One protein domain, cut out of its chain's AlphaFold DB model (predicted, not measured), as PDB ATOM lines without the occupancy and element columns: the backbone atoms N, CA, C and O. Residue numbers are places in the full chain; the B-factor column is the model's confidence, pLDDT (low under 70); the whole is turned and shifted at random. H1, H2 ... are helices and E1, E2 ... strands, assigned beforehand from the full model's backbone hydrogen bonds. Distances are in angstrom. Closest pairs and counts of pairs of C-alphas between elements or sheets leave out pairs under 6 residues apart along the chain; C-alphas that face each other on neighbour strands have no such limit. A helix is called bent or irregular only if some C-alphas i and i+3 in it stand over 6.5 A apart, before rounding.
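What this domain is: This is residues 11 to 131 of the 131 residues of an uncharacterized protein of Rhizophagus irregularis (UniProt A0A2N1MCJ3). One twisted sheet of five strands stands in the middle of three layers, with H1 over one face and H4 over the other. H3 packs on H4, the short H2 only grazes the sheet, and a tail of residues 11 to 23, with no named element, reaches away from the body before E1. The printed part has 121 residues, with four named helices and five named strands in the order E1 H1 E2 H2 E3 H3 H4 E4 E5, of mixed class. The sheet's order is E2 E1 E3 E4 E5, with parallel and antiparallel neighbours. The whole is compact, with a radius of gyration of the C-alphas of 14.0 A and spans of 42 by 31 by 27 A.

How they stand to each other: E1, residues 24 to 28, and E2, residues 53 to 57, are parallel neighbours at 18 degrees, with N 27 and O 55 2.8 A apart, within hydrogen-bond range. H1, residues 34 to 46, links them in a strand-helix-strand unit, two parallel neighbour strands with a helix between, whose crossover is right-handed. H1 is on the sheet at a height of 9.4 A, only just over E1, on which 3 of its C-alphas fall; it runs slantwise to the strands, at 41 degrees to E1 on the local plane. H2, residues 65 to 68, only grazes the sheet with residues 67 to 68. E3, residues 73 to 77, is parallel to E1, with N 28 and O 75 at 2.8 A; E2, H2 and E3 form a split unit, E1 between its strands, with a right-handed crossover. H3, residues 83 to 90, touches H4, residues 97 to 109, at a steep tilt of 66 degrees, opposite ways; the closest C-alphas, those of Lys 87 and Ala 101, are 5.0 A apart. E4, residues 113 to 117, is antiparallel to E3, with N 76 and O 114 at 2.8 A. H4 is on the face opposite to H1, at a height of 9.4 A, over E4 and along it at 2 degrees on the local plane. E4 and E5, residues 128 to 130, form a hairpin, with N 129 and O 115 at 2.8 A. Every O i to N i+4 pair is within hydrogen-bond range in H1 and H3, and 7 of 9 in H4; H2 is too short for such a pair.

Where its parts are: E1 begins at C-alpha 24, (-9.798, -12.288, -21.833). H1 is 18.1 A long and H4 17.4 A; H4 is only just irregular, with C-alphas 99 and 102 6.7 A apart. E2 measures 13.8 A, and E5 ends at C-alpha 130, (-12.020, -30.597, -22.765).

The domain as a whole: The C-alphas farthest apart, those of Gly 16 and Gln 110, are 44.2 A apart. The printed part has no cut and no long link. The mean pLDDT of the printed part is 78.9, with residues 11 to 23, 32, 34, 125 to 126 and 131 under 70.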
ATOM      1  N   LYS A  11     -13.915  -1.489 -21.127       40.84
ATOM      2  CA  LYS A  11     -14.891  -1.171 -20.056       40.84
ATOM      3  C   LYS A  11     -14.200  -1.049 -18.686       40.84
ATOM      4  O   LYS A  11     -13.391  -1.895 -18.317       40.84
ATOM      5  N   VAL A  12     -14.504   0.028 -17.956       38.75
ATOM      6  CA  VAL A  12     -13.859   0.460 -16.694       38.75
ATOM      7  C   VAL A  12     -14.697   0.034 -15.476       38.75
ATOM      8  O   VAL A  12     -15.918   0.166 -15.519       38.75
ATOM      9  N   LYS A  13     -14.067  -0.446 -14.389       40.91
ATOM     10  CA  LYS A  13     -14.695  -0.615 -13.057       40.91
ATOM     11  C   LYS A  13     -14.542   0.654 -12.196       40.91
ATOM     12  O   LYS A  13     -13.554   1.371 -12.318       40.91
ATOM     13  N   GLU A  14     -15.537   0.933 -11.347       42.44
ATOM     14  CA  GLU A  14     -15.702   2.192 -10.587       42.44
ATOM     15  C   GLU A  14     -14.808   2.353  -9.336       42.44
ATOM     16  O   GLU A  14     -14.871   3.381  -8.666       42.44
ATOM     17  N   ASP A  15     -13.948   1.394  -8.996       42.34
ATOM     18  CA  ASP A  15     -13.212   1.355  -7.722       42.34
ATOM     19  C   ASP A  15     -11.833   2.047  -7.743       42.34
ATOM     20  O   ASP A  15     -10.993   1.821  -6.874       42.34
ATOM     21  N   GLY A  16     -11.582   2.929  -8.715       41.03
ATOM     22  CA  GLY A  16     -10.373   3.769  -8.760       41.03
ATOM     23  C   GLY A  16      -9.075   3.026  -9.099       41.03
ATOM     24  O   GLY A  16      -8.050   3.663  -9.332       41.03
ATOM     25  N   ASN A  17      -9.123   1.700  -9.216       35.09
ATOM     26  CA  ASN A  17      -8.079   0.904  -9.831       35.09
ATOM     27  C   ASN A  17      -8.447   0.642 -11.298       35.09
ATOM     28  O   ASN A  17      -9.472   0.040 -11.600       35.09
ATOM     29  N   GLN A  18      -7.600   1.082 -12.231       40.75
ATOM     30  CA  GLN A  18      -7.774   0.790 -13.655       40.75
ATOM     31  C   GLN A  18      -7.508  -0.697 -13.936       40.75
ATOM     32  O   GLN A  18      -6.424  -1.068 -14.379       40.75
ATOM     33  N   TYR A  19      -8.505  -1.549 -13.717       40.28
ATOM     34  CA  TYR A  19      -8.534  -2.896 -14.271       40.28
ATOM     35  C   TYR A  19      -9.712  -2.977 -15.237       40.28
ATOM     36  O   TYR A  19     -10.873  -2.834 -14.854       40.28
ATOM     37  N   ILE A  20      -9.391  -3.129 -16.522       40.28
ATOM     38  CA  ILE A  20     -10.387  -3.414 -17.549       40.28
ATOM     39  C   ILE A  20     -10.934  -4.803 -17.216       40.28
ATOM     40  O   ILE A  20     -10.155  -5.743 -17.056       40.28
ATOM     41  N   LEU A  21     -12.256  -4.925 -17.083       44.84
ATOM     42  CA  LEU A  21     -12.932  -6.218 -17.186       44.84
ATOM     43  C   LEU A  21     -12.666  -6.714 -18.606       44.84
ATOM     44  O   LEU A  21     -13.382  -6.349 -19.535       44.84
ATOM     45  N   CYS A  22     -11.575  -7.446 -18.795       54.91
ATOM     46  CA  CYS A  22     -11.315  -8.080 -20.067       54.91
ATOM     47  C   CYS A  22     -12.060  -9.407 -20.055       54.91
ATOM     48  O   CYS A  22     -11.761 -10.282 -19.240       54.91
ATOM     49  N   ASP A  23     -12.977  -9.587 -21.000       69.94
ATOM     50  CA  ASP A  23     -13.341 -10.921 -21.458       69.94
ATOM     51  C   ASP A  23     -12.109 -11.499 -22.158       69.94
ATOM     52  O   ASP A  23     -11.990 -11.469 -23.375       69.94
ATOM     53  N   ALA A  24     -11.113 -11.894 -21.364       78.38
ATOM     54  CA  ALA A  24      -9.798 -12.288 -21.833       78.38
ATOM     55  C   ALA A  24      -9.540 -13.768 -21.603       78.38
ATOM     56  O   ALA A  24      -9.845 -14.320 -20.539       78.38
ATOM     57  N   VAL A  25      -8.891 -14.367 -22.598       84.19
ATOM     58  CA  VAL A  25      -8.382 -15.735 -22.552       84.19
ATOM     59  C   VAL A  25      -6.867 -15.696 -22.359       84.19
ATOM     60  O   VAL A  25      -6.138 -15.072 -23.136       84.19
ATOM     61  N   LEU A  26      -6.370 -16.384 -21.330       87.50
ATOM     62  CA  LEU A  26      -4.947 -16.672 -21.176       87.50
ATOM     63  C   LEU A  26      -4.630 -18.043 -21.774       87.50
ATOM     64  O   LEU A  26      -5.044 -19.066 -21.236       87.50
ATOM     65  N   LEU A  27      -3.840 -18.071 -22.841       87.88
ATOM     66  CA  LEU A  27      -3.314 -19.294 -23.430       87.88
ATOM     67  C   LEU A  27      -1.988 -19.651 -22.757       87.88
ATOM     68  O   LEU A  27      -1.060 -18.839 -22.702       87.88
ATOM     69  N   VAL A  28      -1.886 -20.875 -22.255       87.75
ATOM     70  CA  VAL A  28      -0.721 -21.368 -21.522       87.75
ATOM     71  C   VAL A  28      -0.192 -22.617 -22.212       87.75
ATOM     72  O   VAL A  28      -0.871 -23.636 -22.256       87.75
ATOM     73  N   GLY A  29       1.032 -22.566 -22.729       84.56
ATOM     74  CA  GLY A  29       1.671 -23.716 -23.363       84.56
ATOM     75  C   GLY A  29       2.868 -23.337 -24.225       84.56
ATOM     76  O   GLY A  29       3.132 -22.161 -24.487       84.56
ATOM     77  N   ILE A  30       3.610 -24.346 -24.674       79.62
ATOM     78  CA  ILE A  30       4.719 -24.152 -25.618       79.62
ATOM     79  C   ILE A  30       4.222 -24.257 -27.057       79.62
ATOM     80  O   ILE A  30       3.299 -25.015 -27.360       79.62
ATOM     81  N   TYR A  31       4.872 -23.504 -27.949       70.25
ATOM     82  CA  TYR A  31       4.562 -23.477 -29.382       70.25
ATOM     83  C   TYR A  31       3.071 -23.219 -29.636       70.25
ATOM     84  O   TYR A  31       2.377 -24.085 -30.155       70.25
ATOM     85  N   LEU A  32       2.573 -22.066 -29.179       68.62
ATOM     86  CA  LEU A  32       1.237 -21.545 -29.496       68.62
ATOM     87  C   LEU A  32       1.292 -20.872 -30.873       68.62
ATOM     88  O   LEU A  32       1.253 -19.651 -30.984       68.62
ATOM     89  N   ASP A  33       1.531 -21.681 -31.897       72.38
ATOM     90  CA  ASP A  33       1.528 -21.264 -33.293       72.38
ATOM     91  C   ASP A  33       0.105 -20.927 -33.775       72.38
ATOM     92  O   ASP A  33      -0.884 -21.223 -33.099       72.38
ATOM     93  N   GLU A  34      -0.004 -20.292 -34.947       67.69
ATOM     94  CA  GLU A  34      -1.294 -19.934 -35.565       67.69
ATOM     95  C   GLU A  34      -2.317 -21.092 -35.575       67.69
ATOM     96  O   GLU A  34      -3.473 -20.834 -35.234       67.69
ATOM     97  N   PRO A  35      -1.935 -22.361 -35.846       74.56
ATOM     98  CA  PRO A  35      -2.842 -23.501 -35.723       74.56
ATOM     99  C   PRO A  35      -3.489 -23.652 -34.341       74.56
ATOM    100  O   PRO A  35      -4.691 -23.887 -34.255       74.56
ATOM    101  N   LYS A  36      -2.730 -23.509 -33.245       75.94
ATOM    102  CA  LYS A  36      -3.299 -23.633 -31.892       75.94
ATOM    103  C   LYS A  36      -4.181 -22.452 -31.527       75.94
ATOM    104  O   LYS A  36      -5.187 -22.640 -30.852       75.94
ATOM    105  N   TRP A  37      -3.815 -21.249 -31.967       77.88
ATOM    106  CA  TRP A  37      -4.662 -20.073 -31.790       77.88
ATOM    107  C   TRP A  37      -6.009 -20.241 -32.503       77.88
ATOM    108  O   TRP A  37      -7.041 -20.011 -31.880       77.88
ATOM    109  N   ALA A  38      -6.001 -20.700 -33.758       83.06
ATOM    110  CA  ALA A  38      -7.219 -20.934 -34.532       83.06
ATOM    111  C   ALA A  38      -8.150 -21.939 -33.837       83.06
ATOM    112  O   ALA A  38      -9.322 -21.652 -33.646       83.06
ATOM    113  N   VAL A  39      -7.613 -23.057 -33.339       84.38
ATOM    114  CA  VAL A  39      -8.409 -24.066 -32.617       84.38
ATOM    115  C   VAL A  39      -9.061 -23.498 -31.347       84.38
ATOM    116  O   VAL A  39     -10.204 -23.831 -31.033       84.38
ATOM    117  N   VAL A  40      -8.353 -22.638 -30.607       83.94
ATOM    118  CA  VAL A  40      -8.924 -21.964 -29.432       83.94
ATOM    119  C   VAL A  40      -9.998 -20.969 -29.860       83.94
ATOM    120  O   VAL A  40     -11.073 -20.957 -29.271       83.94
ATOM    121  N   HIS A  41      -9.735 -20.162 -30.887       85.56
ATOM    122  CA  HIS A  41     -10.702 -19.206 -31.420       85.56
ATOM    123  C   HIS A  41     -12.002 -19.902 -31.855       85.56
ATOM    124  O   HIS A  41     -13.068 -19.546 -31.357       85.56
ATOM    125  N   ASP A  42     -11.898 -20.945 -32.683       88.62
ATOM    126  CA  ASP A  42     -13.031 -21.744 -33.163       88.62
ATOM    127  C   ASP A  42     -13.825 -22.343 -31.994       88.62
ATOM    128  O   ASP A  42     -15.053 -22.382 -32.020       88.62
ATOM    129  N   PHE A  43     -13.150 -22.757 -30.915       88.19
ATOM    130  CA  PHE A  43     -13.828 -23.227 -29.708       88.19
ATOM    131  C   PHE A  43     -14.690 -22.161 -29.041       88.19
ATOM    132  O   PHE A  43     -15.827 -22.451 -28.667       88.19
ATOM    133  N   PHE A  44     -14.167 -20.951 -28.865       86.44
ATOM    134  CA  PHE A  44     -14.936 -19.868 -28.257       86.44
ATOM    135  C   PHE A  44     -16.077 -19.407 -29.178       86.44
ATOM    136  O   PHE A  44     -17.170 -19.131 -28.682       86.44
ATOM    137  N   GLU A  45     -15.864 -19.414 -30.496       88.06
ATOM    138  CA  GLU A  45     -16.890 -19.105 -31.496       88.06
ATOM    139  C   GLU A  45     -18.029 -20.137 -31.493       88.06
ATOM    140  O   GLU A  45     -19.191 -19.764 -31.349       88.06
ATOM    141  N   GLU A  46     -17.718 -21.437 -31.540       88.00
ATOM    142  CA  GLU A  46     -18.714 -22.519 -31.482       88.00
ATOM    143  C   GLU A  46     -19.531 -22.524 -30.184       88.00
ATOM    144  O   GLU A  46     -20.684 -22.956 -30.165       88.00
ATOM    145  N   LYS A  47     -18.928 -22.086 -29.075       84.50
ATOM    146  CA  LYS A  47     -19.606 -21.965 -27.780       84.50
ATOM    147  C   LYS A  47     -20.409 -20.669 -27.646       84.50
ATOM    148  O   LYS A  47     -21.035 -20.479 -26.604       84.50
ATOM    149  N   GLU A  48     -20.365 -19.796 -28.653       86.38
ATOM    150  CA  GLU A  48     -20.952 -18.453 -28.636       86.38
ATOM    151  C   GLU A  48     -20.459 -17.627 -27.434       86.38
ATOM    152  O   GLU A  48     -21.195 -16.842 -26.831       86.38
ATOM    153  N   ILE A  49     -19.193 -17.827 -27.051       83.06
ATOM    154  CA  ILE A  49     -18.565 -17.138 -25.928       83.06
ATOM    155  C   ILE A  49     -17.744 -15.964 -26.468       83.06
ATOM    156  O   ILE A  49     -16.680 -16.180 -27.052       83.06
ATOM    157  N   PRO A  50     -18.172 -14.712 -26.231       79.38
ATOM    158  CA  PRO A  50     -17.393 -13.560 -26.644       79.38
ATOM    159  C   PRO A  50     -16.141 -13.408 -25.772       79.38
ATOM    160  O   PRO A  50     -16.184 -13.588 -24.550       79.38
ATOM    161  N   PHE A  51     -15.037 -13.017 -26.400       78.75
ATOM    162  CA  PHE A  51     -13.839 -12.530 -25.727       78.75
ATOM    163  C   PHE A  51     -13.256 -11.352 -26.523       78.75
ATOM    164  O   PHE A  51     -13.388 -11.293 -27.744       78.75
ATOM    165  N   THR A  52     -12.651 -10.384 -25.839       76.06
ATOM    166  CA  THR A  52     -12.140  -9.132 -26.432       76.06
ATOM    167  C   THR A  52     -10.622  -9.089 -26.535       76.06
ATOM    168  O   THR A  52     -10.066  -8.245 -27.238       76.06
ATOM    169  N   ALA A  53      -9.932  -9.984 -25.827       77.06
ATOM    170  CA  ALA A  53      -8.481 -10.056 -25.836       77.06
ATOM    171  C   ALA A  53      -7.984 -11.482 -25.587       77.06
ATOM    172  O   ALA A  53      -8.586 -12.265 -24.850       77.06
ATOM    173  N   ALA A  54      -6.819 -11.791 -26.142       80.31
ATOM    174  CA  ALA A  54      -6.082 -13.002 -25.821       80.31
ATOM    175  C   ALA A  54      -4.638 -12.658 -25.464       80.31
ATOM    176  O   ALA A  54      -4.036 -11.730 -26.003       80.31
ATOM    177  N   THR A  55      -4.074 -13.396 -24.518       80.38
ATOM    178  CA  THR A  55      -2.659 -13.303 -24.152       80.38
ATOM    179  C   THR A  55      -2.085 -14.701 -24.065       80.38
ATOM    180  O   THR A  55      -2.751 -15.614 -23.592       80.38
ATOM    181  N   HIS A  56      -0.834 -14.871 -24.484       84.75
ATOM    182  CA  HIS A  56      -0.167 -16.165 -24.476       84.75
ATOM    183  C   HIS A  56       1.079 -16.177 -23.580       84.75
ATOM    184  O   HIS A  56       1.849 -15.214 -23.521       84.75
ATOM    185  N   THR A  57       1.326 -17.304 -22.913       86.50
ATOM    186  CA  THR A  57       2.537 -17.549 -22.122       86.50
ATOM    187  C   THR A  57       2.961 -19.008 -22.191       86.50
ATOM    188  O   THR A  57       2.136 -19.907 -22.283       86.50
ATOM    189  N   GLN A  58       4.262 -19.261 -22.066       85.69
ATOM    190  CA  GLN A  58       4.775 -20.623 -21.890       85.69
ATOM    191  C   GLN A  58       4.686 -21.092 -20.438       85.69
ATOM    192  O   GLN A  58       4.630 -22.285 -20.172       85.69
ATOM    193  N   ARG A  59       4.718 -20.153 -19.486       85.06
ATOM    194  CA  ARG A  59       4.743 -20.447 -18.053       85.06
ATOM    195  C   ARG A  59       3.682 -19.619 -17.358       85.06
ATOM    196  O   ARG A  59       3.782 -18.394 -17.305       85.06
ATOM    197  N   PHE A  60       2.697 -20.294 -16.779       87.69
ATOM    198  CA  PHE A  60       1.583 -19.647 -16.091       87.69
ATOM    199  C   PHE A  60       2.051 -18.671 -14.997       87.69
ATOM    200  O   PHE A  60       1.651 -17.511 -14.963       87.69
ATOM    201  N   PHE A  61       2.984 -19.110 -14.147       87.00
ATOM    202  CA  PHE A  61       3.500 -18.302 -13.037       87.00
ATOM    203  C   PHE A  61       4.447 -17.167 -13.454       87.00
ATOM    204  O   PHE A  61       4.833 -16.372 -12.603       87.00
ATOM    205  N   ALA A  62       4.807 -17.064 -14.739       86.75
ATOM    206  CA  ALA A  62       5.532 -15.903 -15.254       86.75
ATOM    207  C   ALA A  62       4.605 -14.697 -15.488       86.75
ATOM    208  O   ALA A  62       5.087 -13.572 -15.610       86.75
ATOM    209  N   ILE A  63       3.284 -14.915 -15.535       83.00
ATOM    210  CA  ILE A  63       2.302 -13.841 -15.661       83.00
ATOM    211  C   ILE A  63       2.062 -13.187 -14.289       83.00
ATOM    212  O   ILE A  63       1.782 -13.893 -13.304       83.00
ATOM    213  N   PRO A  64       2.132 -11.842 -14.202       84.31
ATOM    214  CA  PRO A  64       1.802 -11.102 -12.990       84.31
ATOM    215  C   PRO A  64       0.454 -11.522 -12.403       84.31
ATOM    216  O   PRO A  64      -0.526 -11.695 -13.126       84.31
ATOM    217  N   LYS A  65       0.390 -11.656 -11.072       83.12
ATOM    218  CA  LYS A  65      -0.829 -12.081 -10.362       83.12
ATOM    219  C   LYS A  65      -2.033 -11.195 -10.703       83.12
ATOM    220  O   LYS A  65      -3.096 -11.729 -10.983       83.12
ATOM    221  N   ALA A  66      -1.821  -9.881 -10.800       79.56
ATOM    222  CA  ALA A  66      -2.857  -8.922 -11.177       79.56
ATOM    223  C   ALA A  66      -3.500  -9.230 -12.542       79.56
ATOM    224  O   ALA A  66      -4.685  -8.997 -12.714       79.56
ATOM    225  N   ILE A  67      -2.761  -9.792 -13.506       80.12
ATOM    226  CA  ILE A  67      -3.351 -10.234 -14.780       80.12
ATOM    227  C   ILE A  67      -4.127 -11.539 -14.570       80.12
ATOM    228  O   ILE A  67      -5.265 -11.649 -15.007       80.12
ATOM    229  N   ARG A  68      -3.544 -12.511 -13.853       83.88
ATOM    230  CA  ARG A  68      -4.181 -13.814 -13.575       83.88
ATOM    231  C   ARG A  68      -5.499 -13.706 -12.800       83.88
ATOM    232  O   ARG A  68      -6.336 -14.590 -12.922       83.88
ATOM    233  N   GLU A  69      -5.667 -12.654 -12.007       80.38
ATOM    234  CA  GLU A  69      -6.887 -12.378 -11.237       80.38
ATOM    235  C   GLU A  69      -7.973 -11.652 -12.051       80.38
ATOM    236  O   GLU A  69      -9.105 -11.563 -11.587       80.38
ATOM    237  N   ASN A  70      -7.653 -11.148 -13.251       79.31
ATOM    238  CA  ASN A  70      -8.569 -10.369 -14.098       79.31
ATOM    239  C   ASN A  70      -8.905 -11.046 -15.442       79.31
ATOM    240  O   ASN A  70      -9.572 -10.440 -16.276       79.31
ATOM    241  N   ILE A  71      -8.435 -12.272 -15.677       84.69
ATOM    242  CA  ILE A  71      -8.803 -13.074 -16.855       84.69
ATOM    243  C   ILE A  71     -10.065 -13.894 -16.577       84.69
ATOM    244  O   ILE A  71     -10.279 -14.347 -15.454       84.69
ATOM    245  N   ASN A  72     -10.865 -14.129 -17.617       87.06
ATOM    246  CA  ASN A  72     -12.103 -14.905 -17.509       87.06
ATOM    247  C   ASN A  72     -11.898 -16.373 -17.879       87.06
ATOM    248  O   ASN A  72     -12.604 -17.233 -17.358       87.06
ATOM    249  N   TYR A  73     -10.916 -16.664 -18.734       87.81
ATOM    250  CA  TYR A  73     -10.634 -18.027 -19.161       87.81
ATOM    251  C   TYR A  73      -9.146 -18.330 -19.192       87.81
ATOM    252  O   TYR A  73      -8.316 -17.464 -19.483       87.81
ATOM    253  N   ILE A  74      -8.816 -19.595 -18.956       88.94
ATOM    254  CA  ILE A  74      -7.481 -20.142 -19.202       88.94
ATOM    255  C   ILE A  74      -7.620 -21.282 -20.190       88.94
ATOM    256  O   ILE A  74      -8.336 -22.227 -19.900       88.94
ATOM    257  N   SER A  75      -6.899 -21.218 -21.304       89.94
ATOM    258  CA  SER A  75      -6.680 -22.369 -22.179       89.94
ATOM    259  C   SER A  75      -5.314 -22.973 -21.869       89.94
ATOM    260  O   SER A  75      -4.285 -22.313 -22.032       89.94
ATOM    261  N   LEU A  76      -5.292 -24.214 -21.395       90.31
ATOM    262  CA  LEU A  76      -4.088 -24.949 -21.041       90.31
ATOM    263  C   LEU A  76      -3.762 -25.958 -22.142       90.31
ATOM    264  O   LEU A  76      -4.555 -26.846 -22.437       90.31
ATOM    265  N   HIS A  77      -2.577 -25.823 -22.730       89.06
ATOM    266  CA  HIS A  77      -2.072 -26.670 -23.805       89.06
ATOM    267  C   HIS A  77      -0.861 -27.488 -23.345       89.06
ATOM    268  O   HIS A  77      -0.231 -27.206 -22.321       89.06
ATOM    269  N   GLY A  78      -0.486 -28.480 -24.155       84.88
ATOM    270  CA  GLY A  78       0.717 -29.281 -23.944       84.88
ATOM    271  C   GLY A  78       1.984 -28.446 -23.718       84.88
ATOM    272  O   GLY A  78       2.208 -27.400 -24.339       84.88
ATOM    273  N   GLY A  79       2.820 -28.943 -22.804       79.38
ATOM    274  CA  GLY A  79       4.104 -28.353 -22.424       79.38
ATOM    275  C   GLY A  79       4.014 -27.038 -21.641       79.38
ATOM    276  O   GLY A  79       4.978 -26.279 -21.606       79.38
ATOM    277  N   HIS A  80       2.887 -26.779 -20.977       78.06
ATOM    278  CA  HIS A  80       2.732 -25.691 -20.006       78.06
ATOM    279  C   HIS A  80       3.547 -25.877 -18.708       78.06
ATOM    280  O   HIS A  80       3.672 -24.935 -17.920       78.06
ATOM    281  N   GLY A  81       4.093 -27.073 -18.465       84.38
ATOM    282  CA  GLY A  81       4.880 -27.390 -17.275       84.38
ATOM    283  C   GLY A  81       4.969 -28.892 -17.008       84.38
ATOM    284  O   GLY A  81       4.686 -29.702 -17.885       84.38
ATOM    285  N   SER A  82       5.411 -29.241 -15.800       88.69
ATOM    286  CA  SER A  82       5.334 -30.603 -15.250       88.69
ATOM    287  C   SER A  82       3.959 -30.880 -14.632       88.69
ATOM    288  O   SER A  82       3.280 -29.929 -14.261       88.69
ATOM    289  N   LEU A  83       3.612 -32.145 -14.357       89.38
ATOM    290  CA  LEU A  83       2.404 -32.509 -13.594       89.38
ATOM    291  C   LEU A  83       2.265 -31.731 -12.266       89.38
ATOM    292  O   LEU A  83       1.169 -31.345 -11.856       89.38
ATOM    293  N   THR A  84       3.383 -31.459 -11.585       90.81
ATOM    294  CA  THR A  84       3.403 -30.623 -10.374       90.81
ATOM    295  C   THR A  84       2.982 -29.185 -10.679       90.81
ATOM    296  O   THR A  84       2.262 -28.572  -9.891       90.81
ATOM    297  N   ASP A  85       3.412 -28.629 -11.812       89.12
ATOM    298  CA  ASP A  85       2.978 -27.308 -12.264       89.12
ATOM    299  C   ASP A  85       1.502 -27.322 -12.665       89.12
ATOM    300  O   ASP A  85       0.773 -26.433 -12.228       89.12
ATOM    301  N   THR A  86       1.044 -28.353 -13.385       88.44
ATOM    302  CA  THR A  86      -0.368 -28.605 -13.724       88.44
ATOM    303  C   THR A  86      -1.228 -28.523 -12.467       88.44
ATOM    304  O   THR A  86      -2.124 -27.686 -12.354       88.44
ATOM    305  N   LYS A  87      -0.865 -29.289 -11.437       90.50
ATOM    306  CA  LYS A  87      -1.532 -29.288 -10.132       90.50
ATOM    307  C   LYS A  87      -1.510 -27.921  -9.446       90.50
ATOM    308  O   LYS A  87      -2.533 -27.486  -8.924       90.50
ATOM    309  N   ARG A  88      -0.374 -27.214  -9.464       91.31
ATOM    310  CA  ARG A  88      -0.250 -25.857  -8.891       91.31
ATOM    311  C   ARG A  88      -1.104 -24.819  -9.623       91.31
ATOM    312  O   ARG A  88      -1.512 -23.828  -9.016       91.31
ATOM    313  N   ILE A  89      -1.327 -24.987 -10.923       88.38
ATOM    314  CA  ILE A  89      -2.221 -24.130 -11.705       88.38
ATOM    315  C   ILE A  89      -3.665 -24.448 -11.321       88.38
ATOM    316  O   ILE A  89      -4.385 -23.559 -10.874       88.38
ATOM    317  N   ILE A  90      -4.060 -25.717 -11.409       86.62
ATOM    318  CA  ILE A  90      -5.441 -26.169 -11.196       86.62
ATOM    319  C   ILE A  90      -5.913 -25.909  -9.759       86.62
ATOM    320  O   ILE A  90      -7.055 -25.496  -9.562       86.62
ATOM    321  N   CYS A  91      -5.044 -26.051  -8.750       88.31
ATOM    322  CA  CYS A  91      -5.415 -25.809  -7.349       88.31
ATOM    323  C   CYS A  91      -5.779 -24.345  -7.041       88.31
ATOM    324  O   CYS A  91      -6.377 -24.055  -6.003       88.31
ATOM    325  N   GLN A  92      -5.474 -23.403  -7.944       84.19
ATOM    326  CA  GLN A  92      -5.970 -22.028  -7.826       84.19
ATOM    327  C   GLN A  92      -7.471 -21.932  -8.122       84.19
ATOM    328  O   GLN A  92      -8.123 -21.016  -7.613       84.19
ATOM    329  N   TYR A  93      -8.030 -22.894  -8.860       80.94
ATOM    330  CA  TYR A  93      -9.366 -22.823  -9.452       80.94
ATOM    331  C   TYR A  93     -10.307 -23.944  -9.015       80.94
ATOM    332  O   TYR A  93     -11.511 -23.738  -9.030       80.94
ATOM    333  N   THR A  94      -9.797 -25.083  -8.551       80.62
ATOM    334  CA  THR A  94     -10.622 -26.177  -8.019       80.62
ATOM    335  C   THR A  94      -9.931 -26.885  -6.859       80.62
ATOM    336  O   THR A  94      -8.702 -26.960  -6.795       80.62
ATOM    337  N   GLU A  95     -10.733 -27.393  -5.925       82.31
ATOM    338  CA  GLU A  95     -10.264 -28.222  -4.810       82.31
ATOM    339  C   GLU A  95      -9.927 -29.651  -5.271       82.31
ATOM    340  O   GLU A  95      -9.087 -30.314  -4.667       82.31
ATOM    341  N   GLU A  96     -10.464 -30.088  -6.414       83.00
ATOM    342  CA  GLU A  96     -10.245 -31.416  -7.008       83.00
ATOM    343  C   GLU A  96      -8.921 -31.526  -7.786       83.00
ATOM    344  O   GLU A  96      -8.725 -32.396  -8.631       83.00
ATOM    345  N   SER A  97      -7.964 -30.636  -7.515       84.62
ATOM    346  CA  SER A  97      -6.692 -30.594  -8.247       84.62
ATOM    347  C   SER A  97      -5.888 -31.899  -8.180       84.62
ATOM    348  O   SER A  97      -5.177 -32.213  -9.128       84.62
ATOM    349  N   GLU A  98      -6.016 -32.676  -7.099       88.06
ATOM    350  CA  GLU A  98      -5.341 -33.973  -6.942       88.06
ATOM    351  C   GLU A  98      -5.820 -35.011  -7.961       88.06
ATOM    352  O   GLU A  98      -5.008 -35.725  -8.545       88.06
ATOM    353  N   SER A  99      -7.134 -35.093  -8.181       88.38
ATOM    354  CA  SER A  99      -7.741 -36.044  -9.115       88.38
ATOM    355  C   SER A  99      -7.668 -35.551 -10.558       88.38
ATOM    356  O   SER A  99      -7.478 -36.353 -11.468       88.38
ATOM    357  N   LEU A 100      -7.790 -34.238 -10.775       87.44
ATOM    358  CA  LEU A 100      -7.866 -33.650 -12.113       87.44
ATOM    359  C   LEU A 100      -6.504 -33.415 -12.766       87.44
ATOM    360  O   LEU A 100      -6.403 -33.505 -13.987       87.44
ATOM    361  N   ALA A 101      -5.451 -33.135 -11.990       90.19
ATOM    362  CA  ALA A 101      -4.120 -32.882 -12.541       90.19
ATOM    363  C   ALA A 101      -3.615 -33.983 -13.489       90.19
ATOM    364  O   ALA A 101      -3.216 -33.622 -14.593       90.19
ATOM    365  N   PRO A 102      -3.645 -35.289 -13.142       90.38
ATOM    366  CA  PRO A 102      -3.169 -36.326 -14.058       90.38
ATOM    367  C   PRO A 102      -4.026 -36.446 -15.324       90.38
ATOM    368  O   PRO A 102      -3.481 -36.698 -16.391       90.38
ATOM    369  N   VAL A 103      -5.343 -36.228 -15.224       88.81
ATOM    370  CA  VAL A 103      -6.253 -36.266 -16.381       88.81
ATOM    371  C   VAL A 103      -5.938 -35.121 -17.341       88.81
ATOM    372  O   VAL A 103      -5.788 -35.333 -18.536       88.81
ATOM    373  N   ILE A 104      -5.787 -33.907 -16.815       87.31
ATOM    374  CA  ILE A 104      -5.474 -32.721 -17.618       87.31
ATOM    375  C   ILE A 104      -4.071 -32.820 -18.223       87.31
ATOM    376  O   ILE A 104      -3.877 -32.456 -19.380       87.31
ATOM    377  N   ASP A 105      -3.097 -33.331 -17.471       88.38
ATOM    378  CA  ASP A 105      -1.744 -33.562 -17.977       88.38
ATOM    379  C   ASP A 105      -1.767 -34.527 -19.174       88.38
ATOM    380  O   ASP A 105      -1.256 -34.180 -20.238       88.38
ATOM    381  N   ASP A 106      -2.463 -35.664 -19.052       88.75
ATOM    382  CA  ASP A 106      -2.622 -36.651 -20.130       88.75
ATOM    383  C   ASP A 106      -3.329 -36.069 -21.366       88.75
ATOM    384  O   ASP A 106      -2.805 -36.171 -22.476       88.75
ATOM    385  N   LEU A 107      -4.450 -35.360 -21.184       86.81
ATOM    386  CA  LEU A 107      -5.157 -34.681 -22.281       86.81
ATOM    387  C   LEU A 107      -4.230 -33.700 -23.013       86.81
ATOM    388  O   LEU A 107      -4.066 -33.750 -24.232       86.81
ATOM    389  N   THR A 108      -3.523 -32.845 -22.270       85.19
ATOM    390  CA  THR A 108      -2.623 -31.862 -22.888       85.19
ATOM    391  C   THR A 108      -1.412 -32.500 -23.588       85.19
ATOM    392  O   THR A 108      -0.884 -31.923 -24.545       85.19
ATOM    393  N   LEU A 109      -0.979 -33.696 -23.167       84.56
ATOM    394  CA  LEU A 109       0.039 -34.497 -23.860       84.56
ATOM    395  C   LEU A 109      -0.489 -35.109 -25.163       84.56
ATOM    396  O   LEU A 109       0.260 -35.201 -26.140       84.56
ATOM    397  N   GLN A 110      -1.776 -35.452 -25.215       84.44
ATOM    398  CA  GLN A 110      -2.463 -35.961 -26.408       84.44
ATOM    399  C   GLN A 110      -2.745 -34.874 -27.463       84.44
ATOM    400  O   GLN A 110      -3.377 -35.141 -28.481       84.44
ATOM    401  N   ARG A 111      -2.171 -33.672 -27.285       74.75
ATOM    402  CA  ARG A 111      -2.349 -32.472 -28.127       74.75
ATOM    403  C   ARG A 111      -3.750 -31.863 -28.061       74.75
ATOM    404  O   ARG A 111      -4.024 -30.942 -28.829       74.75
ATOM    405  N   GLU A 112      -4.571 -32.321 -27.125       82.12
ATOM    406  CA  GLU A 112      -5.803 -31.652 -26.719       82.12
ATOM    407  C   GLU A 112      -5.483 -30.422 -25.858       82.12
ATOM    408  O   GLU A 112      -4.329 -30.152 -25.483       82.12
ATOM    409  N   PHE A 113      -6.512 -29.635 -25.564       87.75
ATOM    410  CA  PHE A 113      -6.412 -28.511 -24.643       87.75
ATOM    411  C   PHE A 113      -7.604 -28.462 -23.699       87.75
ATOM    412  O   PHE A 113      -8.687 -28.980 -23.965       87.75
ATOM    413  N   VAL A 114      -7.377 -27.822 -22.558       88.25
ATOM    414  CA  VAL A 114      -8.378 -27.712 -21.503       88.25
ATOM    415  C   VAL A 114      -8.666 -26.246 -21.245       88.25
ATOM    416  O   VAL A 114      -7.744 -25.469 -20.998       88.25
ATOM    417  N   VAL A 115      -9.940 -25.864 -21.278       88.88
ATOM    418  CA  VAL A 115     -10.378 -24.500 -20.977       88.88
ATOM    419  C   VAL A 115     -11.009 -24.446 -19.593       88.88
ATOM    420  O   VAL A 115     -11.940 -25.189 -19.303       88.88
ATOM    421  N   PHE A 116     -10.526 -23.535 -18.752       87.19
ATOM    422  CA  PHE A 116     -11.125 -23.206 -17.463       87.19
ATOM    423  C   PHE A 116     -11.969 -21.938 -17.587       87.19
ATOM    424  O   PHE A 116     -11.445 -20.911 -18.019       87.19
ATOM    425  N   ASP A 117     -13.236 -21.985 -17.173       86.38
ATOM    426  CA  ASP A 117     -14.131 -20.823 -17.075       86.38
ATOM    427  C   ASP A 117     -14.083 -20.235 -15.660       86.38
ATOM    428  O   ASP A 117     -14.818 -20.641 -14.762       86.38
ATOM    429  N   LEU A 118     -13.214 -19.247 -15.451       84.69
ATOM    430  CA  LEU A 118     -12.925 -18.673 -14.133       84.69
ATOM    431  C   LEU A 118     -14.071 -17.836 -13.554       84.69
ATOM    432  O   LEU A 118     -14.005 -17.413 -12.400       84.69
ATOM    433  N   ARG A 119     -15.122 -17.591 -14.341       82.75
ATOM    434  CA  ARG A 119     -16.330 -16.895 -13.884       82.75
ATOM    435  C   ARG A 119     -17.230 -17.819 -13.065       82.75
ATOM    436  O   ARG A 119     -18.132 -17.341 -12.375       82.75
ATOM    437  N   ARG A 120     -17.019 -19.134 -13.166       79.88
ATOM    438  CA  ARG A 120     -17.791 -20.155 -12.459       79.88
ATOM    439  C   ARG A 120     -17.210 -20.421 -11.076       79.88
ATOM    440  O   ARG A 120     -16.025 -20.229 -10.815       79.88
ATOM    441  N   SER A 121     -18.073 -20.879 -10.172       79.25
ATOM    442  CA  SER A 121     -17.639 -21.345  -8.855       79.25
ATOM    443  C   SER A 121     -16.675 -22.524  -9.000       79.25
ATOM    444  O   SER A 121     -16.845 -23.359  -9.884       79.25
ATOM    445  N   LYS A 122     -15.733 -22.659  -8.062       76.94
ATOM    446  CA  LYS A 122     -14.809 -23.806  -7.988       76.94
ATOM    447  C   LYS A 122     -15.516 -25.161  -7.875       76.94
ATOM    448  O   LYS A 122     -14.925 -26.187  -8.182       76.94
ATOM    449  N   SER A 123     -16.756 -25.142  -7.391       74.19
ATOM    450  CA  SER A 123     -17.628 -26.304  -7.223       74.19
ATOM    451  C   SER A 123     -18.529 -26.580  -8.434       74.19
ATOM    452  O   SER A 123     -19.332 -27.508  -8.381       74.19
ATOM    453  N   ASP A 124     -18.480 -25.751  -9.485       74.50
ATOM    454  CA  ASP A 124     -19.262 -25.965 -10.705       74.50
ATOM    455  C   ASP A 124     -18.575 -27.042 -11.571       74.50
ATOM    456  O   ASP A 124     -17.430 -26.845 -11.981       74.50
ATOM    457  N   PRO A 125     -19.241 -28.165 -11.899       66.56
ATOM    458  CA  PRO A 125     -18.660 -29.205 -12.750       66.56
ATOM    459  C   PRO A 125     -18.353 -28.726 -14.178       66.56
ATOM    460  O   PRO A 125     -17.554 -29.339 -14.876       66.56
ATOM    461  N   LEU A 126     -18.965 -27.626 -14.624       66.81
ATOM    462  CA  LEU A 126     -18.730 -27.011 -15.932       66.81
ATOM    463  C   LEU A 126     -17.599 -25.972 -15.909       66.81
ATOM    464  O   LEU A 126     -17.425 -25.241 -16.885       66.81
ATOM    465  N   LEU A 127     -16.841 -25.893 -14.810       73.06
ATOM    466  CA  LEU A 127     -15.623 -25.092 -14.698       73.06
ATOM    467  C   LEU A 127     -14.592 -25.461 -15.775       73.06
ATOM    468  O   LEU A 127     -13.780 -24.616 -16.140       73.06
ATOM    469  N   ILE A 128     -14.608 -26.706 -16.259       77.06
ATOM    470  CA  ILE A 128     -13.589 -27.272 -17.142       77.06
ATOM    471  C   ILE A 128     -14.237 -27.796 -18.427       77.06
ATOM    472  O   ILE A 128     -15.163 -28.605 -18.386       77.06
ATOM    473  N   TRP A 129     -13.714 -27.370 -19.575       79.88
ATOM    474  CA  TRP A 129     -14.038 -27.915 -20.893       79.88
ATOM    475  C   TRP A 129     -12.820 -28.616 -21.490       79.88
ATOM    476  O   TRP A 129     -11.708 -28.103 -21.404       79.88
ATOM    477  N   VAL A 130     -13.044 -29.774 -22.106       74.25
ATOM    478  CA  VAL A 130     -12.020 -30.597 -22.765       74.25
ATOM    479  C   VAL A 130     -12.316 -30.632 -24.263       74.25
ATOM    480  O   VAL A 130     -13.491 -30.755 -24.633       74.25
ATOM    481  N   ARG A 131     -11.286 -30.491 -25.105       66.31
ATOM    482  CA  ARG A 131     -11.389 -30.573 -26.566       66.31
ATOM    483  C   ARG A 131     -10.111 -31.083 -27.218       66.31
ATOM    484  O   ARG A 131      -9.019 -30.658 -26.772       66.31
TER     485      ARG A 131